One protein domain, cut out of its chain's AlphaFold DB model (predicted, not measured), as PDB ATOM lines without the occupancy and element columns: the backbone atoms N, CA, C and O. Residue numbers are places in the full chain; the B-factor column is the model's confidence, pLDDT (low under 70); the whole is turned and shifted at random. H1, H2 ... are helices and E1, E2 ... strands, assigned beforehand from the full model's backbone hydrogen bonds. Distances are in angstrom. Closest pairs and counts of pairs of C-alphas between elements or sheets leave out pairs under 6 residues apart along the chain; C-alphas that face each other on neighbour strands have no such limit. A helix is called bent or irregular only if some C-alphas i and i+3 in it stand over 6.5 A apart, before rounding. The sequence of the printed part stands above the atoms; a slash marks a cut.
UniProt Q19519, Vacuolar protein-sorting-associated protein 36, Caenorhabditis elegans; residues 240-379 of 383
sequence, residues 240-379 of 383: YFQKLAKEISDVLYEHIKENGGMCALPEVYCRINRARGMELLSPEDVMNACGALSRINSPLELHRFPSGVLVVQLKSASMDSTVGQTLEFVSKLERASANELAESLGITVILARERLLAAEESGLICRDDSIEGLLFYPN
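Overview. This is residues 240 to 379 of the 383 residues of the protein "Vacuolar protein-sorting-associated protein 36" of Caenorhabditis elegans (UniProt Q19519). Two lobes stand end to end: in one, a small sheet of E1, E3 and E2 has H1 and H3 over one face and H2 packed beside these helices; in the other, H4 and H5 pack on H6 and the hairpin of E4 and E5 closes the far end. The lobes join through residues 315 to 318 and where H6 grazes the sheet of the first. The printed part has 140 residues, with six named helices and five named strands in the order H1 E1 H2 H3 E2 E3 H4 H5 H6 E4 E5; both sheets, E1 - E3 - E2 and E4 - E5, are antiparallel, and the class is mixed, helices and strands. It is compact, with a radius of gyration of the C-alphas of 16.1 A, and elongated, spanning 47 by 28 by 24 A.

Arrangement. H1, residues 240 to 258, has a kink of 44 degrees near residue 252 and is irregular, with C-alphas 251 and 254 7.4 A apart. E1, residues 262 to 264, pairs with E3, residues 310 to 314, N 263 to O 312 at 2.8 A; E2, residues 300 to 304, is on the other side of E3, N 303 to O 311 at 2.8 A. H1 runs across these strands at a height over the sheet of 8.6 A. H3, residues 283 to 292, is on the same face, making two layers, helices over one face of a sheet; its closest C-alphas to H1 are Ala 289 and Ala 245, 4.6 A. H2, residues 265 to 276, only grazes the sheet with residues 265 to 268. E1, H2, H3 and E2 form a split strand-helix-strand unit, with E3 between its two strands and a right-handed crossover. H4, residues 319 to 333, touches residues 355 to 359 of H6, residues 349 to 361, about perpendicular at 83 degrees, closest at C-alphas Val 323 and Ala 359, 4.9 A. H5, residues 338 to 345, touches H6 at C-alphas Ala 338 and Arg 353, the closest, 4.9 A. The hairpin of E4, residues 365 to 370, and E5, residues 373 to 378, has N 368 and O 375 2.8 A apart. In H2 to H6 every O i to N i+4 pair is within hydrogen-bond range; in H1, 13 of 15.

Along the chain. H1 begins at C-alpha 240 (201.475, 155.535, 140.657) and spans 28.0 A; H4 spans 21.3 A and H6 18.2 A. E5 ends at C-alpha 378 (185.843, 112.391, 144.115).

Size, cuts and confidence. The C-alphas farthest apart, Tyr 240 and Ile 371, are 50.0 A apart. The printed part has no cut and no long link. Its mean pLDDT is 91.5; residue 318 is under 70.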
ATOM      1  N   TYR A 240     202.259 155.712 141.878       81.62
ATOM      2  CA  TYR A 240     201.475 155.535 140.657       81.62
ATOM      3  C   TYR A 240     200.758 154.179 140.635       81.62
ATOM      4  O   TYR A 240     199.541 154.134 140.464       81.62
ATOM      5  N   PHE A 241     201.478 153.079 140.884       87.84
ATOM      6  CA  PHE A 241     200.888 151.739 140.898       87.84
ATOM      7  C   PHE A 241     199.975 151.517 142.099       87.84
ATOM      8  O   PHE A 241     199.009 150.778 141.968       87.84
ATOM      9  N   GLN A 242     200.216 152.174 143.237       89.52
ATOM     10  CA  GLN A 242     199.306 152.103 144.387       89.52
ATOM     11  C   GLN A 242     197.969 152.806 144.106       89.52
ATOM     12  O   GLN A 242     196.907 152.253 144.394       89.52
ATOM     13  N   LYS A 243     197.999 154.000 143.497       90.13
ATOM     14  CA  LYS A 243     196.783 154.706 143.055       90.13
ATOM     15  C   LYS A 243     196.044 153.902 141.990       90.13
ATOM     16  O   LYS A 243     194.838 153.702 142.105       90.13
ATOM     17  N   LEU A 244     196.782 153.365 141.021       91.39
ATOM     18  CA  LEU A 244     196.217 152.523 139.977       91.39
ATOM     19  C   LEU A 244     195.614 151.229 140.542       91.39
ATOM     20  O   LEU A 244     194.527 150.833 140.139       91.39
ATOM     21  N   ALA A 245     196.264 150.596 141.519       93.81
ATOM     22  CA  ALA A 245     195.741 149.420 142.208       93.81
ATOM     23  C   ALA A 245     194.410 149.715 142.904       93.81
ATOM     24  O   ALA A 245     193.511 148.875 142.886       93.81
ATOM     25  N   LYS A 246     194.259 150.912 143.485       94.11
ATOM     26  CA  LYS A 246     193.001 151.341 144.100       94.11
ATOM     27  C   LYS A 246     191.889 151.458 143.057       94.11
ATOM     28  O   LYS A 246     190.835 150.867 143.247       94.11
ATOM     29  N   GLU A 247     192.148 152.121 141.931       92.55
ATOM     30  CA  GLU A 247     191.181 152.207 140.825       92.55
ATOM     31  C   GLU A 247     190.791 150.823 140.287       92.55
ATOM     32  O   GLU A 247     189.612 150.535 140.093       92.55
ATOM     33  N   ILE A 248     191.779 149.948 140.073       94.27
ATOM     34  CA  ILE A 248     191.563 148.565 139.632       94.27
ATOM     35  C   ILE A 248     190.690 147.811 140.637       94.27
ATOM     36  O   ILE A 248     189.764 147.104 140.238       94.27
ATOM     37  N   SER A 249     190.963 147.975 141.932       94.99
ATOM     38  CA  SER A 249     190.178 147.371 143.003       94.99
ATOM     39  C   SER A 249     188.724 147.830 142.964       94.99
ATOM     40  O   SER A 249     187.829 146.988 142.992       94.99
ATOM     41  N   ASP A 250     188.486 149.135 142.860       93.04
ATOM     42  CA  ASP A 250     187.143 149.720 142.877       93.04
ATOM     43  C   ASP A 250     186.307 149.270 141.664       93.04
ATOM     44  O   ASP A 250     185.122 148.970 141.797       93.04
ATOM     45  N   VAL A 251     186.928 149.159 140.484       92.47
ATOM     46  CA  VAL A 251     186.247 148.735 139.247       92.47
ATOM     47  C   VAL A 251     185.941 147.236 139.234       92.47
ATOM     48  O   VAL A 251     184.912 146.820 138.699       92.47
ATOM     49  N   LEU A 252     186.835 146.403 139.770       93.54
ATOM     50  CA  LEU A 252     186.730 144.948 139.630       93.54
ATOM     51  C   LEU A 252     186.053 144.250 140.802       93.54
ATOM     52  O   LEU A 252     185.608 143.119 140.616       93.54
ATOM     53  N   TYR A 253     185.987 144.866 141.986       93.46
ATOM     54  CA  TYR A 253     185.547 144.183 143.203       93.46
ATOM     55  C   TYR A 253     184.169 143.519 143.062       93.46
ATOM     56  O   TYR A 253     184.062 142.311 143.270       93.46
ATOM     57  N   GLU A 254     183.143 144.270 142.645       92.21
ATOM     58  CA  GLU A 254     181.788 143.720 142.470       92.21
ATOM     59  C   GLU A 254     181.756 142.642 141.382       92.21
ATOM     60  O   GLU A 254     181.198 141.566 141.576       92.21
ATOM     61  N   HIS A 255     182.458 142.869 140.268       90.81
ATOM     62  CA  HIS A 255     182.505 141.902 139.178       90.81
ATOM     63  C   HIS A 255     183.146 140.570 139.603       90.81
ATOM     64  O   HIS A 255     182.607 139.506 139.305       90.81
ATOM     65  N   ILE A 256     184.278 140.607 140.307       91.74
ATOM     66  CA  ILE A 256     184.966 139.398 140.780       91.74
ATOM     67  C   ILE A 256     184.117 138.683 141.835       91.74
ATOM     68  O   ILE A 256     184.046 137.456 141.836       91.74
ATOM     69  N   LYS A 257     183.442 139.433 142.710       90.14
ATOM     70  CA  LYS A 257     182.564 138.879 143.742       90.14
ATOM     71  C   LYS A 257     181.350 138.151 143.167       90.14
ATOM     72  O   LYS A 257     180.999 137.091 143.676       90.14
ATOM     73  N   GLU A 258     180.741 138.686 142.115       87.18
ATOM     74  CA  GLU A 258     179.596 138.062 141.443       87.18
ATOM     75  C   GLU A 258     179.999 136.872 140.557       87.18
ATOM     76  O   GLU A 258     179.225 135.928 140.418       87.18
ATOM     77  N   ASN A 259     181.210 136.879 139.986       83.74
ATOM     78  CA  ASN A 259     181.660 135.890 138.996       83.74
ATOM     79  C   ASN A 259     182.725 134.944 139.572       83.74
ATOM     80  O   ASN A 259     183.876 134.919 139.141       83.74
ATOM     81  N   GLY A 260     182.343 134.173 140.592       79.61
ATOM     82  CA  GLY A 260     183.142 133.045 141.087       79.61
ATOM     83  C   GLY A 260     184.381 133.400 141.920       79.61
ATOM     84  O   GLY A 260     185.162 132.507 142.252       79.61
ATOM     85  N   GLY A 261     184.570 134.670 142.291       88.38
ATOM     86  CA  GLY A 261     185.599 135.113 143.236       88.38
ATOM     87  C   GLY A 261     187.005 135.271 142.653       88.38
ATOM     88  O   GLY A 261     187.932 135.591 143.399       88.38
ATOM     89  N   MET A 262     187.176 135.075 141.343       90.22
ATOM     90  CA  MET A 262     188.463 135.192 140.654       90.22
ATOM     91  C   MET A 262     188.295 135.618 139.194       90.22
ATOM     92  O   MET A 262     187.324 135.258 138.537       90.22
ATOM     93  N   CYS A 263     189.269 136.350 138.663       91.90
ATOM     94  CA  CYS A 263     189.296 136.799 137.274       91.90
ATOM     95  C   CYS A 263     190.716 136.690 136.709       91.90
ATOM     96  O   CYS A 263     191.693 137.054 137.364       91.90
ATOM     97  N   ALA A 264     190.852 136.177 135.487       93.19
ATOM     98  CA  ALA A 264     192.158 136.017 134.859       93.19
ATOM     99  C   ALA A 264     192.765 137.388 134.518       93.19
ATOM    100  O   ALA A 264     192.067 138.279 134.036       93.19
ATOM    101  N   LEU A 265     194.076 137.567 134.697       94.47
ATOM    102  CA  LEU A 265     194.727 138.864 134.470       94.47
ATOM    103  C   LEU A 265     194.518 139.441 133.044       94.47
ATOM    104  O   LEU A 265     194.315 140.649 132.923       94.47
ATOM    105  N   PRO A 266     194.487 138.639 131.957       94.00
ATOM    106  CA  PRO A 266     194.124 139.147 130.628       94.00
ATOM    107  C   PRO A 266     192.685 139.672 130.536       94.00
ATOM    108  O   PRO A 266     192.414 140.626 129.807       94.00
ATOM    109  N   GLU A 267     191.755 139.067 131.275       92.98
ATOM    110  CA  GLU A 267     190.373 139.535 131.351       92.98
ATOM    111  C   GLU A 267     190.295 140.843 132.143       92.98
ATOM    112  O   GLU A 267     189.649 141.787 131.691       92.98
ATOM    113  N   VAL A 268     191.033 140.937 133.252       94.69
ATOM    114  CA  VAL A 268     191.215 142.176 134.020       94.69
ATOM    115  C   VAL A 268     191.718 143.310 133.120       94.69
ATOM    116  O   VAL A 268     191.088 144.368 133.061       94.69
ATOM    117  N   TYR A 269     192.787 143.072 132.352       95.73
ATOM    118  CA  TYR A 269     193.321 144.029 131.376       95.73
ATOM    119  C   TYR A 269     192.247 144.496 130.385       95.73
ATOM    120  O   TYR A 269     192.050 145.698 130.191       95.73
ATOM    121  N   CYS A 270     191.510 143.554 129.789       94.01
ATOM    122  CA  CYS A 270     190.444 143.871 128.842       94.01
ATOM    123  C   CYS A 270     189.314 144.683 129.488       94.01
ATOM    124  O   CYS A 270     188.825 145.635 128.879       94.01
ATOM    125  N   ARG A 271     188.885 144.318 130.701       93.21
ATOM    126  CA  ARG A 271     187.780 144.974 131.416       93.21
ATOM    127  C   ARG A 271     188.126 146.406 131.789       93.21
ATOM    128  O   ARG A 271     187.341 147.300 131.483       93.21
ATOM    129  N   ILE A 272     189.304 146.634 132.365       93.57
ATOM    130  CA  ILE A 272     189.744 147.978 132.757       93.57
ATOM    131  C   ILE A 272     189.875 148.877 131.525       93.57
ATOM    132  O   ILE A 272     189.323 149.974 131.501       93.57
ATOM    133  N   ASN A 273     190.545 148.410 130.468       93.95
ATOM    134  CA  ASN A 273     190.736 149.222 129.265       93.95
ATOM    135  C   ASN A 273     189.429 149.481 128.509       93.95
ATOM    136  O   ASN A 273     189.235 150.574 127.975       93.95
ATOM    137  N   ARG A 274     188.493 148.522 128.517       91.76
ATOM    138  CA  ARG A 274     187.141 148.736 127.984       91.76
ATOM    139  C   ARG A 274     186.351 149.754 128.813       91.76
ATOM    140  O   ARG A 274     185.581 150.503 128.222       91.76
ATOM    141  N   ALA A 275     186.537 149.794 130.134       89.45
ATOM    142  CA  ALA A 275     185.884 150.766 131.012       89.45
ATOM    143  C   ALA A 275     186.483 152.182 130.894       89.45
ATOM    144  O   ALA A 275     185.749 153.159 130.997       89.45
ATOM    145  N   ARG A 276     187.795 152.301 130.647       86.82
ATOM    146  CA  ARG A 276     188.501 153.591 130.536       86.82
ATOM    147  C   ARG A 276     188.193 154.364 129.249       86.82
ATOM    148  O   ARG A 276     188.023 155.578 129.291       86.82
ATOM    149  N   GLY A 277     188.120 153.686 128.101       80.08
ATOM    150  CA  GLY A 277     187.824 154.292 126.790       80.08
ATOM    151  C   GLY A 277     188.968 155.121 126.180       80.08
ATOM    152  O   GLY A 277     189.335 154.892 125.029       80.08
ATOM    153  N   MET A 278     189.558 156.044 126.942       80.12
ATOM    154  CA  MET A 278     190.789 156.783 126.619       80.12
ATOM    155  C   MET A 278     191.847 156.521 127.705       80.12
ATOM    156  O   MET A 278     191.520 155.948 128.738       80.12
ATOM    157  N   GLU A 279     193.112 156.895 127.471       80.90
ATOM    158  CA  GLU A 279     194.217 156.683 128.436       80.90
ATOM    159  C   GLU A 279     194.340 155.218 128.900       80.90
ATOM    160  O   GLU A 279     194.296 154.873 130.088       80.90
ATOM    161  N   LEU A 280     194.446 154.338 127.901       90.23
ATOM    162  CA  LEU A 280     194.549 152.899 128.107       90.23
ATOM    163  C   LEU A 280     195.814 152.549 128.891       90.23
ATOM    164  O   LEU A 280     196.885 153.111 128.667       90.23
ATOM    165  N   LEU A 281     195.681 151.570 129.776       90.11
ATOM    166  CA  LEU A 281     196.790 150.991 130.514       90.11
ATOM    167  C   LEU A 281     197.540 149.998 129.640       90.11
ATOM    168  O   LEU A 281     196.922 149.197 128.929       90.11
ATOM    169  N   SER A 282     198.867 149.994 129.749       89.63
ATOM    170  CA  SER A 282     199.674 148.922 129.177       89.63
ATOM    171  C   SER A 282     199.465 147.610 129.954       89.63
ATOM    172  O   SER A 282     199.077 147.632 131.128       89.63
ATOM    173  N   PRO A 283     199.738 146.437 129.350       91.98
ATOM    174  CA  PRO A 283     199.704 145.166 130.078       91.98
ATOM    175  C   PRO A 283     200.623 145.160 131.309       91.98
ATOM    176  O   PRO A 283     200.297 144.562 132.334       91.98
ATOM    177  N   GLU A 284     201.757 145.857 131.218       87.27
ATOM    178  CA  GLU A 284     202.737 145.985 132.296       87.27
ATOM    179  C   GLU A 284     202.195 146.833 133.450       87.27
ATOM    180  O   GLU A 284     202.372 146.454 134.608       87.27
ATOM    181  N   ASP A 285     201.477 147.922 133.155       89.83
ATOM    182  CA  ASP A 285     200.844 148.757 134.181       89.83
ATOM    183  C   ASP A 285     199.795 147.983 134.970       89.83
ATOM    184  O   ASP A 285     199.802 148.023 136.200       89.83
ATOM    185  N   VAL A 286     198.926 147.239 134.275       93.54
ATOM    186  CA  VAL A 286     197.901 146.407 134.923       93.54
ATOM    187  C   VAL A 286     198.558 145.345 135.800       93.54
ATOM    188  O   VAL A 286     198.151 145.162 136.941       93.54
ATOM    189  N   MET A 287     199.604 144.676 135.313       92.33
ATOM    190  CA  MET A 287     200.318 143.667 136.097       92.33
ATOM    191  C   MET A 287     200.980 144.264 137.349       92.33
ATOM    192  O   MET A 287     200.820 143.722 138.444       92.33
ATOM    193  N   ASN A 288     201.686 145.390 137.213       90.17
ATOM    194  CA  ASN A 288     202.366 146.051 138.329       90.17
ATOM    195  C   ASN A 288     201.372 146.604 139.362       90.17
ATOM    196  O   ASN A 288     201.602 146.465 140.565       90.17
ATOM    197  N   ALA A 289     200.254 147.176 138.905       92.65
ATOM    198  CA  ALA A 289     199.177 147.654 139.765       92.65
ATOM    199  C   ALA A 289     198.454 146.505 140.478       92.65
ATOM    200  O   ALA A 289     198.256 146.569 141.688       92.65
ATOM    201  N   CYS A 290     198.147 145.403 139.786       94.48
ATOM    202  CA  CYS A 290     197.611 144.205 140.435       94.48
ATOM    203  C   CYS A 290     198.581 143.653 141.496       94.48
ATOM    204  O   CYS A 290     198.149 143.239 142.569       94.48
ATOM    205  N   GLY A 291     199.896 143.716 141.257       92.38
ATOM    206  CA  GLY A 291     200.911 143.367 142.259       92.38
ATOM    207  C   GLY A 291     200.912 144.282 143.493       92.38
ATOM    208  O   GLY A 291     201.263 143.837 144.586       92.38
ATOM    209  N   ALA A 292     200.476 145.537 143.353       91.61
ATOM    210  CA  ALA A 292     200.357 146.498 144.449       91.61
ATOM    211  C   ALA A 292     199.050 146.362 145.265       91.61
ATOM    212  O   ALA A 292     198.956 146.956 146.342       91.61
ATOM    213  N   LEU A 293     198.070 145.551 144.827       93.33
ATOM    214  CA  LEU A 293     196.797 145.325 145.543       93.33
ATOM    215  C   LEU A 293     197.004 144.832 146.984       93.33
ATOM    216  O   LEU A 293     196.309 145.267 147.906       93.33
ATOM    217  N   SER A 294     198.005 143.972 147.190       87.81
ATOM    218  CA  SER A 294     198.367 143.438 148.508       87.81
ATOM    219  C   SER A 294     198.786 144.534 149.496       87.81
ATOM    220  O   SER A 294     198.546 144.405 150.695       87.81
ATOM    221  N   ARG A 295     199.346 145.642 148.997       86.58
ATOM    222  CA  ARG A 295     199.937 146.725 149.796       86.58
ATOM    223  C   ARG A 295     198.931 147.791 150.197       86.58
ATOM    224  O   ARG A 295     199.021 148.332 151.290       86.58
ATOM    225  N   ILE A 296     197.937 148.048 149.350       90.38
ATOM    226  CA  ILE A 296     196.854 149.002 149.641       90.38
ATOM    227  C   ILE A 296     195.732 148.392 150.500       90.38
ATOM    228  O   ILE A 296     194.656 148.970 150.614       90.38
ATOM    229  N   ASN A 297     195.959 147.202 151.066       88.20
ATOM    230  CA  ASN A 297     194.967 146.405 151.784       88.20
ATOM    231  C   ASN A 297     193.638 146.238 151.012       88.20
ATOM    232  O   ASN A 297     192.560 146.235 151.606       88.20
ATOM    233  N   SER A 298     193.713 146.083 149.686       91.84
ATOM    234  CA  SER A 298     192.538 145.809 148.854       91.84
ATOM    235  C   SER A 298     191.887 144.479 149.270       91.84
ATOM    236  O   SER A 298     192.601 143.578 149.723       91.84
ATOM    237  N   PRO A 299     190.559 144.308 149.122       93.39
ATOM    238  CA  PRO A 299     189.913 142.999 149.243       93.39
ATOM    239  C   PRO A 299     190.320 142.019 148.131       93.39
ATOM    240  O   PRO A 299     189.959 140.846 148.203       93.39
ATOM    241  N   LEU A 300     191.046 142.490 147.114       94.70
ATOM    242  CA  LEU A 300     191.593 141.695 146.028       94.70
ATOM    243  C   LEU A 300     193.093 141.451 146.212       94.70
ATOM    244  O   LEU A 300     193.808 142.240 146.834       94.70
ATOM    245  N   GLU A 301     193.581 140.375 145.611       93.71
ATOM    246  CA  GLU A 301     195.001 140.049 145.538       93.71
ATOM    247  C   GLU A 301     195.365 139.416 144.192       93.71
ATOM    248  O   GLU A 301     194.531 138.795 143.532       93.71
ATOM    249  N   LEU A 302     196.623 139.590 143.781       93.81
ATOM    250  CA  LEU A 302     197.189 138.924 142.614       93.81
ATOM    251  C   LEU A 302     197.739 137.556 143.032       93.81
ATOM    252  O   LEU A 302     198.651 137.480 143.854       93.81
ATOM    253  N   HIS A 303     197.226 136.498 142.419       91.23
ATOM    254  CA  HIS A 303     197.659 135.123 142.624       91.23
ATOM    255  C   HIS A 303     198.262 134.539 141.336       91.23
ATOM    256  O   HIS A 303     197.869 134.902 140.222       91.23
ATOM    257  N   ARG A 304     199.233 133.630 141.482       91.72
ATOM    258  CA  ARG A 304     199.898 132.925 140.379       91.72
ATOM    259  C   ARG A 304     199.767 131.421 140.581       91.72
ATOM    260  O   ARG A 304     200.341 130.888 141.523       91.72
ATOM    261  N   PHE A 305     199.083 130.745 139.667       89.30
ATOM    262  CA  PHE A 305     199.007 129.285 139.667       89.30
ATOM    263  C   PHE A 305     200.337 128.638 139.242       89.30
ATOM    264  O   PHE A 305     201.123 129.275 138.527       89.30
ATOM    265  N   PRO A 306     200.586 127.363 139.607       87.53
ATOM    266  CA  PRO A 306     201.767 126.613 139.167       87.53
ATOM    267  C   PRO A 306     201.939 126.562 137.641       87.53
ATOM    268  O   PRO A 306     203.065 126.583 137.146       87.53
ATOM    269  N   SER A 307     200.838 126.590 136.883       88.97
ATOM    270  CA  SER A 307     200.848 126.677 135.414       88.97
ATOM    271  C   SER A 307     201.426 127.991 134.866       88.97
ATOM    272  O   SER A 307     201.711 128.102 133.674       88.97
ATOM    273  N   GLY A 308     201.599 129.004 135.720       91.97
ATOM    274  CA  GLY A 308     202.016 130.355 135.358       91.97
ATOM    275  C   GLY A 308     200.856 131.317 135.095       91.97
ATOM    276  O   GLY A 308     201.114 132.502 134.884       91.97
ATOM    277  N   VAL A 309     199.604 130.847 135.140       91.67
ATOM    278  CA  VAL A 309     198.412 131.692 134.984       91.67
ATOM    279  C   VAL A 309     198.311 132.678 136.150       91.67
ATOM    280  O   VAL A 309     198.345 132.293 137.317       91.67
ATOM    281  N   LEU A 310     198.179 133.965 135.820       93.41
ATOM    282  CA  LEU A 310     197.982 135.049 136.782       93.41
ATOM    283  C   LEU A 310     196.503 135.414 136.885       93.41
ATOM    284  O   LEU A 310     195.826 135.575 135.863       93.41
ATOM    285  N   VAL A 311     196.023 135.587 138.112       93.21
ATOM    286  CA  VAL A 311     194.619 135.881 138.412       93.21
ATOM    287  C   VAL A 311     194.505 136.932 139.502       93.21
ATOM    288  O   VAL A 311     195.350 137.009 140.388       93.21
ATOM    289  N   VAL A 312     193.444 137.728 139.452       93.99
ATOM    290  CA  VAL A 312     193.029 138.587 140.559       93.99
ATOM    291  C   VAL A 312     191.874 137.893 141.265       93.99
ATOM    292  O   VAL A 312     190.874 137.574 140.622       93.99
ATOM    293  N   GLN A 313     192.007 137.639 142.560       92.29
ATOM    294  CA  GLN A 313     191.003 136.933 143.358       92.29
ATOM    295  C   GLN A 313     190.619 137.725 144.602       92.29
ATOM    296  O   GLN A 313     191.359 138.607 145.039       92.29
ATOM    297  N   LEU A 314     189.458 137.415 145.178       92.27
ATOM    298  CA  LEU A 314     189.098 137.901 146.507       92.27
ATOM    299  C   LEU A 314     190.032 137.289 147.554       92.27
ATOM    300  O   LEU A 314     190.213 136.077 147.573       92.27
ATOM    301  N   LYS A 315     190.512 138.085 148.512       89.32
ATOM    302  CA  LYS A 315     191.262 137.581 149.678       89.32
ATOM    303  C   LYS A 315     190.475 136.557 150.501       89.32
ATOM    304  O   LYS A 315     191.056 135.682 151.130       89.32
ATOM    305  N   SER A 316     189.144 136.670 150.518       84.58
ATOM    306  CA  SER A 316     188.265 135.700 151.182       84.58
ATOM    307  C   SER A 316     188.196 134.358 150.450       84.58
ATOM    308  O   SER A 316     187.819 133.360 151.055       84.58
ATOM    309  N   ALA A 317     188.536 134.328 149.160       76.28
ATOM    310  CA  ALA A 317     188.598 133.122 148.349       76.28
ATOM    311  C   ALA A 317     190.019 132.539 148.401       76.28
ATOM    312  O   ALA A 317     190.702 132.450 147.383       76.28
ATOM    313  N   SER A 318     190.474 132.157 149.602       69.93
ATOM    314  CA  SER A 318     191.738 131.428 149.748       69.93
ATOM    315  C   SER A 318     191.697 130.129 148.939       69.93
ATOM    316  O   SER A 318     190.621 129.545 148.754       69.93
ATOM    317  N   MET A 319     192.859 129.647 148.480       71.52
ATOM    318  CA  MET A 319     192.953 128.381 147.740       71.52
ATOM    319  C   MET A 319     192.195 127.251 148.454       71.52
ATOM    320  O   MET A 319     191.412 126.562 147.809       71.52
ATOM    321  N   ASP A 320     192.295 127.148 149.779       75.16
ATOM    322  CA  ASP A 320     191.598 126.121 150.566       75.16
ATOM    323  C   ASP A 320     190.071 126.201 150.440       75.16
ATOM    324  O   ASP A 320     189.398 125.191 150.224       75.16
ATOM    325  N   SER A 321     189.507 127.414 150.505       82.65
ATOM    326  CA  SER A 321     188.070 127.621 150.292       82.65
ATOM    327  C   SER A 321     187.672 127.212 148.877       82.65
ATOM    328  O   SER A 321     186.640 126.568 148.671       82.65
ATOM    329  N   THR A 322     188.517 127.536 147.895       85.81
ATOM    330  CA  THR A 322     188.249 127.191 146.504       85.81
ATOM    331  C   THR A 322     188.316 125.694 146.226       85.81
ATOM    332  O   THR A 322     187.501 125.185 145.453       85.81
ATOM    333  N   VAL A 323     189.240 124.992 146.876       91.37
ATOM    334  CA  VAL A 323     189.410 123.544 146.782       91.37
ATOM    335  C   VAL A 323     188.201 122.832 147.393       91.37
ATOM    336  O   VAL A 323     187.626 121.959 146.745       91.37
ATOM    337  N   GLY A 324     187.736 123.270 148.569       91.98
ATOM    338  CA  GLY A 324     186.533 122.725 149.211       91.98
ATOM    339  C   GLY A 324     185.263 122.887 148.367       91.98
ATOM    340  O   GLY A 324     184.532 121.922 148.162       91.98
ATOM    341  N   GLN A 325     185.035 124.078 147.801       91.09
ATOM    342  CA  GLN A 325     183.904 124.325 146.888       91.09
ATOM    343  C   GLN A 325     183.975 123.465 145.621       91.09
ATOM    344  O   GLN A 325     182.955 123.000 145.114       91.09
ATOM    345  N   THR A 326     185.185 123.254 145.098       93.40
ATOM    346  CA  THR A 326     185.398 122.423 143.909       93.40
ATOM    347  C   THR A 326     185.096 120.958 144.219       93.40
ATOM    348  O   THR A 326     184.406 120.309 143.437       93.40
ATOM    349  N   LEU A 327     185.525 120.454 145.381       94.75
ATOM    350  CA  LEU A 327     185.172 119.111 145.844       94.75
ATOM    351  C   LEU A 327     183.656 118.946 146.006       94.75
ATOM    352  O   LEU A 327     183.114 117.936 145.563       94.75
ATOM    353  N   GLU A 328     182.965 119.918 146.604       94.97
ATOM    354  CA  GLU A 328     181.506 119.876 146.768       94.97
ATOM    355  C   GLU A 328     180.796 119.780 145.407       94.97
ATOM    356  O   GLU A 328     179.901 118.952 145.221       94.97
ATOM    357  N   PHE A 329     181.244 120.570 144.428       95.17
ATOM    358  CA  PHE A 329     180.709 120.534 143.070       95.17
ATOM    359  C   PHE A 329     180.940 119.181 142.382       95.17
ATOM    360  O   PHE A 329     179.996 118.588 141.857       95.17
ATOM    361  N   VAL A 330     182.176 118.672 142.421       96.44
ATOM    362  CA  VAL A 330     182.547 117.373 141.831       96.44
ATOM    363  C   VAL A 330     181.777 116.234 142.507       96.44
ATOM    364  O   VAL A 330     181.276 115.342 141.830       96.44
ATOM    365  N   SER A 331     181.610 116.290 143.830       95.04
ATOM    366  CA  SER A 331     180.865 115.285 144.598       95.04
ATOM    367  C   SER A 331     179.377 115.288 144.264       95.04
ATOM    368  O   SER A 331     178.765 114.228 144.185       95.04
ATOM    369  N   LYS A 332     178.790 116.465 144.016       95.59
ATOM    370  CA  LYS A 332     177.375 116.598 143.646       95.59
ATOM    371  C   LYS A 332     177.051 115.981 142.284       95.59
ATOM    372  O   LYS A 332     175.964 115.435 142.117       95.59
ATOM    373  N   LEU A 333     177.949 116.111 141.310       93.88
ATOM    374  CA  LEU A 333     177.764 115.568 139.960       93.88
ATOM    375  C   LEU A 333     178.366 114.165 139.786       93.88
ATOM    376  O   LEU A 333     178.231 113.584 138.711       93.88
ATOM    377  N   GLU A 334     179.063 113.654 140.806       94.25
ATOM    378  CA  GLU A 334     179.961 112.485 140.797       94.25
ATOM    379  C   GLU A 334     181.130 112.556 139.803       94.25
ATOM    380  O   GLU A 334     182.122 111.855 139.982       94.25
ATOM    381  N   ARG A 335     181.051 113.428 138.798       94.01
ATOM    382  CA  ARG A 335     182.087 113.760 137.827       94.01
ATOM    383  C   ARG A 335     182.029 115.246 137.489       94.01
ATOM    384  O   ARG A 335     180.953 115.838 137.503       94.01
ATOM    385  N   ALA A 336     183.144 115.839 137.088       96.57
ATOM    386  CA  ALA A 336     183.139 117.167 136.482       96.57
ATOM    387  C   ALA A 336     184.248 117.334 135.443       96.57
ATOM    388  O   ALA A 336     185.389 116.921 135.646       96.57
ATOM    389  N   SER A 337     183.918 118.008 134.348       96.59
ATOM    390  CA  SER A 337     184.879 118.591 133.411       96.59
ATOM    391  C   SER A 337     185.159 120.060 133.749       96.59
ATOM    392  O   SER A 337     184.371 120.736 134.417       96.59
ATOM    393  N   ALA A 338     186.256 120.603 133.215       96.27
ATOM    394  CA  ALA A 338     186.555 122.033 133.336       96.27
ATOM    395  C   ALA A 338     185.461 122.926 132.718       96.27
ATOM    396  O   ALA A 338     185.223 124.022 133.213       96.27
ATOM    397  N   ASN A 339     184.774 122.461 131.667       95.99
ATOM    398  CA  ASN A 339     183.685 123.210 131.034       95.99
ATOM    399  C   ASN A 339     182.444 123.282 131.935       95.99
ATOM    400  O   ASN A 339     181.886 124.360 132.104       95.99
ATOM    401  N   GLU A 340     182.048 122.163 132.550       95.96
ATOM    402  CA  GLU A 340     180.889 122.112 133.454       95.96
ATOM    403  C   GLU A 340     181.113 122.976 134.702       95.96
ATOM    404  O   GLU A 340     180.223 123.717 135.121       95.96
ATOM    405  N   LEU A 341     182.325 122.935 135.268       94.45
ATOM    406  CA  LEU A 341     182.681 123.786 136.402       94.45
ATOM    407  C   LEU A 341     182.717 125.274 136.007       94.45
ATOM    408  O   LEU A 341     182.249 126.123 136.766       94.45
ATOM    409  N   ALA A 342     183.246 125.595 134.823       93.85
ATOM    410  CA  ALA A 342     183.275 126.959 134.298       93.85
ATOM    411  C   ALA A 342     181.866 127.537 134.128       93.85
ATOM    412  O   ALA A 342     181.596 128.644 134.598       93.85
ATOM    413  N   GLU A 343     180.963 126.774 133.510       93.07
ATOM    414  CA  GLU A 343     179.573 127.172 133.288       93.07
ATOM    415  C   GLU A 343     178.821 127.369 134.608       93.07
ATOM    416  O   GLU A 343     178.145 128.382 134.782       93.07
ATOM    417  N   SER A 344     178.997 126.461 135.574       91.52
ATOM    418  CA  SER A 344     178.314 126.567 136.867       91.52
ATOM    419  C   SER A 344     178.756 127.770 137.697       91.52
ATOM    420  O   SER A 344     177.965 128.270 138.496       91.52
ATOM    421  N   LEU A 345     180.017 128.184 137.587       87.68
ATOM    422  CA  LEU A 345     180.585 129.250 138.415       87.68
ATOM    423  C   LEU A 345     180.663 130.604 137.705       87.68
ATOM    424  O   LEU A 345     181.003 131.598 138.345       87.68
ATOM    425  N   GLY A 346     180.406 130.648 136.396       85.65
ATOM    426  CA  GLY A 346     180.588 131.855 135.592       85.65
ATOM    427  C   GLY A 346     182.054 132.287 135.468       85.65
ATOM    428  O   GLY A 346     182.331 133.475 135.323       85.65
ATOM    429  N   ILE A 347     182.996 131.340 135.536       88.45
ATOM    430  CA  ILE A 347     184.439 131.601 135.386       88.45
ATOM    431  C   ILE A 347     184.951 131.073 134.046       88.45
ATOM    432  O   ILE A 347     184.308 130.264 133.382       88.45
ATOM    433  N   THR A 348     186.139 131.508 133.627       90.59
ATOM    434  CA  THR A 348     186.743 130.985 132.391       90.59
ATOM    435  C   THR A 348     187.136 129.508 132.532       90.59
ATOM    436  O   THR A 348     187.525 129.058 133.609       90.59
ATOM    437  N   VAL A 349     187.119 128.760 131.422       93.59
ATOM    438  CA  VAL A 349     187.525 127.338 131.381       93.59
ATOM    439  C   VAL A 349     188.947 127.127 131.911       93.59
ATOM    440  O   VAL A 349     189.231 126.120 132.553       93.59
ATOM    441  N   ILE A 350     189.836 128.100 131.688       92.74
ATOM    442  CA  ILE A 350     191.208 128.069 132.204       92.74
ATOM    443  C   ILE A 350     191.188 128.086 133.737       92.74
ATOM    444  O   ILE A 350     191.806 127.230 134.354       92.74
ATOM    445  N   LEU A 351     190.427 128.998 134.350       91.23
ATOM    446  CA  LEU A 351     190.305 129.083 135.810       91.23
ATOM    447  C   LEU A 351     189.646 127.838 136.402       91.23
ATOM    448  O   LEU A 351     190.116 127.318 137.409       91.23
ATOM    449  N   ALA A 352     188.592 127.331 135.762       93.47
ATOM    450  CA  ALA A 352     187.945 126.096 136.187       93.47
ATOM    451  C   ALA A 352     188.921 124.912 136.171       93.47
ATOM    452  O   ALA A 352     188.970 124.135 137.123       93.47
ATOM    453  N   ARG A 353     189.759 124.812 135.132       94.42
ATOM    454  CA  ARG A 353     190.820 123.805 135.068       94.42
ATOM    455  C   ARG A 353     191.833 123.967 136.203       94.42
ATOM    456  O   ARG A 353     192.163 122.970 136.831       94.42
ATOM    457  N   GLU A 354     192.300 125.182 136.488       92.63
ATOM    458  CA  GLU A 354     193.237 125.428 137.598       92.63
ATOM    459  C   GLU A 354     192.637 125.046 138.961       92.63
ATOM    460  O   GLU A 354     193.321 124.442 139.782       92.63
ATOM    461  N   ARG A 355     191.344 125.320 139.197       91.65
ATOM    462  CA  ARG A 355     190.658 124.904 140.435       91.65
ATOM    463  C   ARG A 355     190.583 123.383 140.573       91.65
ATOM    464  O   ARG A 355     190.845 122.863 141.655       91.65
ATOM    465  N   LEU A 356     190.259 122.673 139.489       94.97
ATOM    466  CA  LEU A 356     190.244 121.205 139.474       94.97
ATOM    467  C   LEU A 356     191.642 120.638 139.741       94.97
ATOM    468  O   LEU A 356     191.797 119.772 140.594       94.97
ATOM    469  N   LEU A 357     192.672 121.175 139.085       93.88
ATOM    470  CA  LEU A 357     194.053 120.747 139.314       93.88
ATOM    471  C   LEU A 357     194.517 121.017 140.753       93.88
ATOM    472  O   LEU A 357     195.166 120.159 141.339       93.88
ATOM    473  N   ALA A 358     194.143 122.148 141.358       91.32
ATOM    474  CA  ALA A 358     194.472 122.444 142.757       91.32
ATOM    475  C   ALA A 358     193.779 121.483 143.745       91.32
ATOM    476  O   ALA A 358     194.374 121.055 144.737       91.32
ATOM    477  N   ALA A 359     192.523 121.114 143.476       93.87
ATOM    478  CA  ALA A 359     191.802 120.130 144.283       93.87
ATOM    479  C   ALA A 359     192.373 118.711 144.118       93.87
ATOM    480  O   ALA A 359     192.397 117.937 145.077       93.87
ATOM    481  N   GLU A 360     192.864 118.380 142.923       94.88
ATOM    482  CA  GLU A 360     193.564 117.127 142.648       94.88
ATOM    483  C   GLU A 360     194.926 117.071 143.350       94.88
ATOM    484  O   GLU A 360     195.257 116.065 143.970       94.88
ATOM    485  N   GLU A 361     195.696 118.163 143.319       92.45
ATOM    486  CA  GLU A 361     196.979 118.283 144.027       92.45
ATOM    487  C   GLU A 361     196.804 118.143 145.549       92.45
ATOM    488  O   GLU A 361     197.658 117.575 146.228       92.45
ATOM    489  N   SER A 362     195.651 118.569 146.073       91.71
ATOM    490  CA  SER A 362     195.251 118.360 147.473       91.71
ATOM    491  C   SER A 362     194.805 116.919 147.779       91.71
ATOM    492  O   SER A 362     194.483 116.604 148.922       91.71
ATOM    493  N   GLY A 363     194.745 116.042 146.772       93.43
ATOM    494  CA  GLY A 363     194.343 114.641 146.898       93.43
ATOM    495  C   GLY A 363     192.841 114.413 147.096       93.43
ATOM    496  O   GLY A 363     192.447 113.286 147.384       93.43
ATOM    497  N   LEU A 364     191.998 115.440 146.949       93.78
ATOM    498  CA  LEU A 364     190.552 115.347 147.208       93.78
ATOM    499  C   LEU A 364     189.757 114.805 146.017       93.78
ATOM    500  O   LEU A 364     188.704 114.192 146.188       93.78
ATOM    501  N   ILE A 365     190.260 115.037 144.808       96.55
ATOM    502  CA  ILE A 365     189.689 114.523 143.563       96.55
ATOM    503  C   ILE A 365     190.771 113.803 142.760       96.55
ATOM    504  O   ILE A 365     191.959 114.061 142.936       96.55
ATOM    505  N   CYS A 366     190.370 112.884 141.895       96.91
ATOM    506  CA  CYS A 366     191.255 112.162 140.987       96.91
ATOM    507  C   CYS A 366     190.837 112.413 139.535       96.91
ATOM    508  O   CYS A 366     189.677 112.725 139.259       96.91
ATOM    509  N   ARG A 367     191.793 112.314 138.605       96.45
ATOM    510  CA  ARG A 367     191.541 112.503 137.173       96.45
ATOM    511  C   ARG A 367     191.280 111.180 136.455       96.45
ATOM    512  O   ARG A 367     191.904 110.170 136.770       96.45
ATOM    513  N   ASP A 368     190.440 111.243 135.434       96.54
ATOM    514  CA  ASP A 368     190.281 110.242 134.384       96.54
ATOM    515  C   ASP A 368     190.562 110.929 133.041       96.54
ATOM    516  O   ASP A 368     189.869 111.877 132.664       96.54
ATOM    517  N   ASP A 369     191.631 110.512 132.367       96.19
ATOM    518  CA  ASP A 369     192.065 111.075 131.087       96.19
ATOM    519  C   ASP A 369     191.873 110.021 129.998       96.19
ATOM    520  O   ASP A 369     192.619 109.041 129.907       96.19
ATOM    521  N   SER A 370     190.822 110.205 129.203       95.13
ATOM    522  CA  SER A 370     190.413 109.266 128.164       95.13
ATOM    523  C   SER A 370     190.166 109.983 126.833       95.13
ATOM    524  O   SER A 370     190.278 111.202 126.713       95.13
ATOM    525  N   ILE A 371     189.788 109.228 125.798       94.34
ATOM    526  CA  ILE A 371     189.392 109.806 124.503       94.34
ATOM    527  C   ILE A 371     188.151 110.710 124.598       94.34
ATOM    528  O   ILE A 371     187.928 111.522 123.701       94.34
ATOM    529  N   GLU A 372     187.347 110.571 125.657       89.81
ATOM    530  CA  GLU A 372     186.180 111.421 125.920       89.81
ATOM    531  C   GLU A 372     186.584 112.786 126.498       89.81
ATOM    532  O   GLU A 372     185.802 113.739 126.462       89.81
ATOM    533  N   GLY A 373     187.826 112.903 126.976       92.70
ATOM    534  CA  GLY A 373     188.401 114.104 127.560       92.70
ATOM    535  C   GLY A 373     188.882 113.885 128.993       92.70
ATOM    536  O   GLY A 373     188.877 112.776 129.520       92.70
ATOM    537  N   LEU A 374     189.300 114.987 129.617       95.29
ATOM    538  CA  LEU A 374     189.761 115.017 131.000       95.29
ATOM    539  C   LEU A 374     188.579 115.275 131.943       95.29
ATOM    540  O   LEU A 374     188.012 116.375 131.950       95.29
ATOM    541  N   LEU A 375     188.248 114.272 132.750       96.80
ATOM    542  CA  LEU A 375     187.226 114.330 133.790       96.80
ATOM    543  C   LEU A 375     187.859 114.197 135.175       96.80
ATOM    544  O   LEU A 375     188.928 113.614 135.336       96.80
ATOM    545  N   PHE A 376     187.181 114.737 136.183       97.80
ATOM    546  CA  PHE A 376     187.574 114.626 137.583       97.80
ATOM    547  C   PHE A 376     186.456 113.999 138.410       97.80
ATOM    548  O   PHE A 376     185.284 114.307 138.194       97.80
ATOM    549  N   TYR A 377     186.832 113.165 139.374       97.39
ATOM    550  CA  TYR A 377     185.939 112.412 140.256       97.39
ATOM    551  C   TYR A 377     186.356 112.603 141.722       97.39
ATOM    552  O   TYR A 377     187.534 112.860 141.978       97.39
ATOM    553  N   PRO A 378     185.451 112.449 142.706       96.60
ATOM    554  CA  PRO A 378     185.843 112.391 144.115       96.60
ATOM    555  C   PRO A 378     186.869 111.277 144.339       96.60
ATOM    556  O   PRO A 378     186.708 110.169 143.814       96.60
ATOM    557  N   ASN A 379     187.930 111.553 145.097       95.98
ATOM    558  CA  ASN A 379     189.026 110.603 145.258       95.98
ATOM    559  C   ASN A 379     188.680 109.470 146.237       95.98
ATOM    560  O   ASN A 379     189.090 109.476 147.395       95.98
TER     561      ASN A 379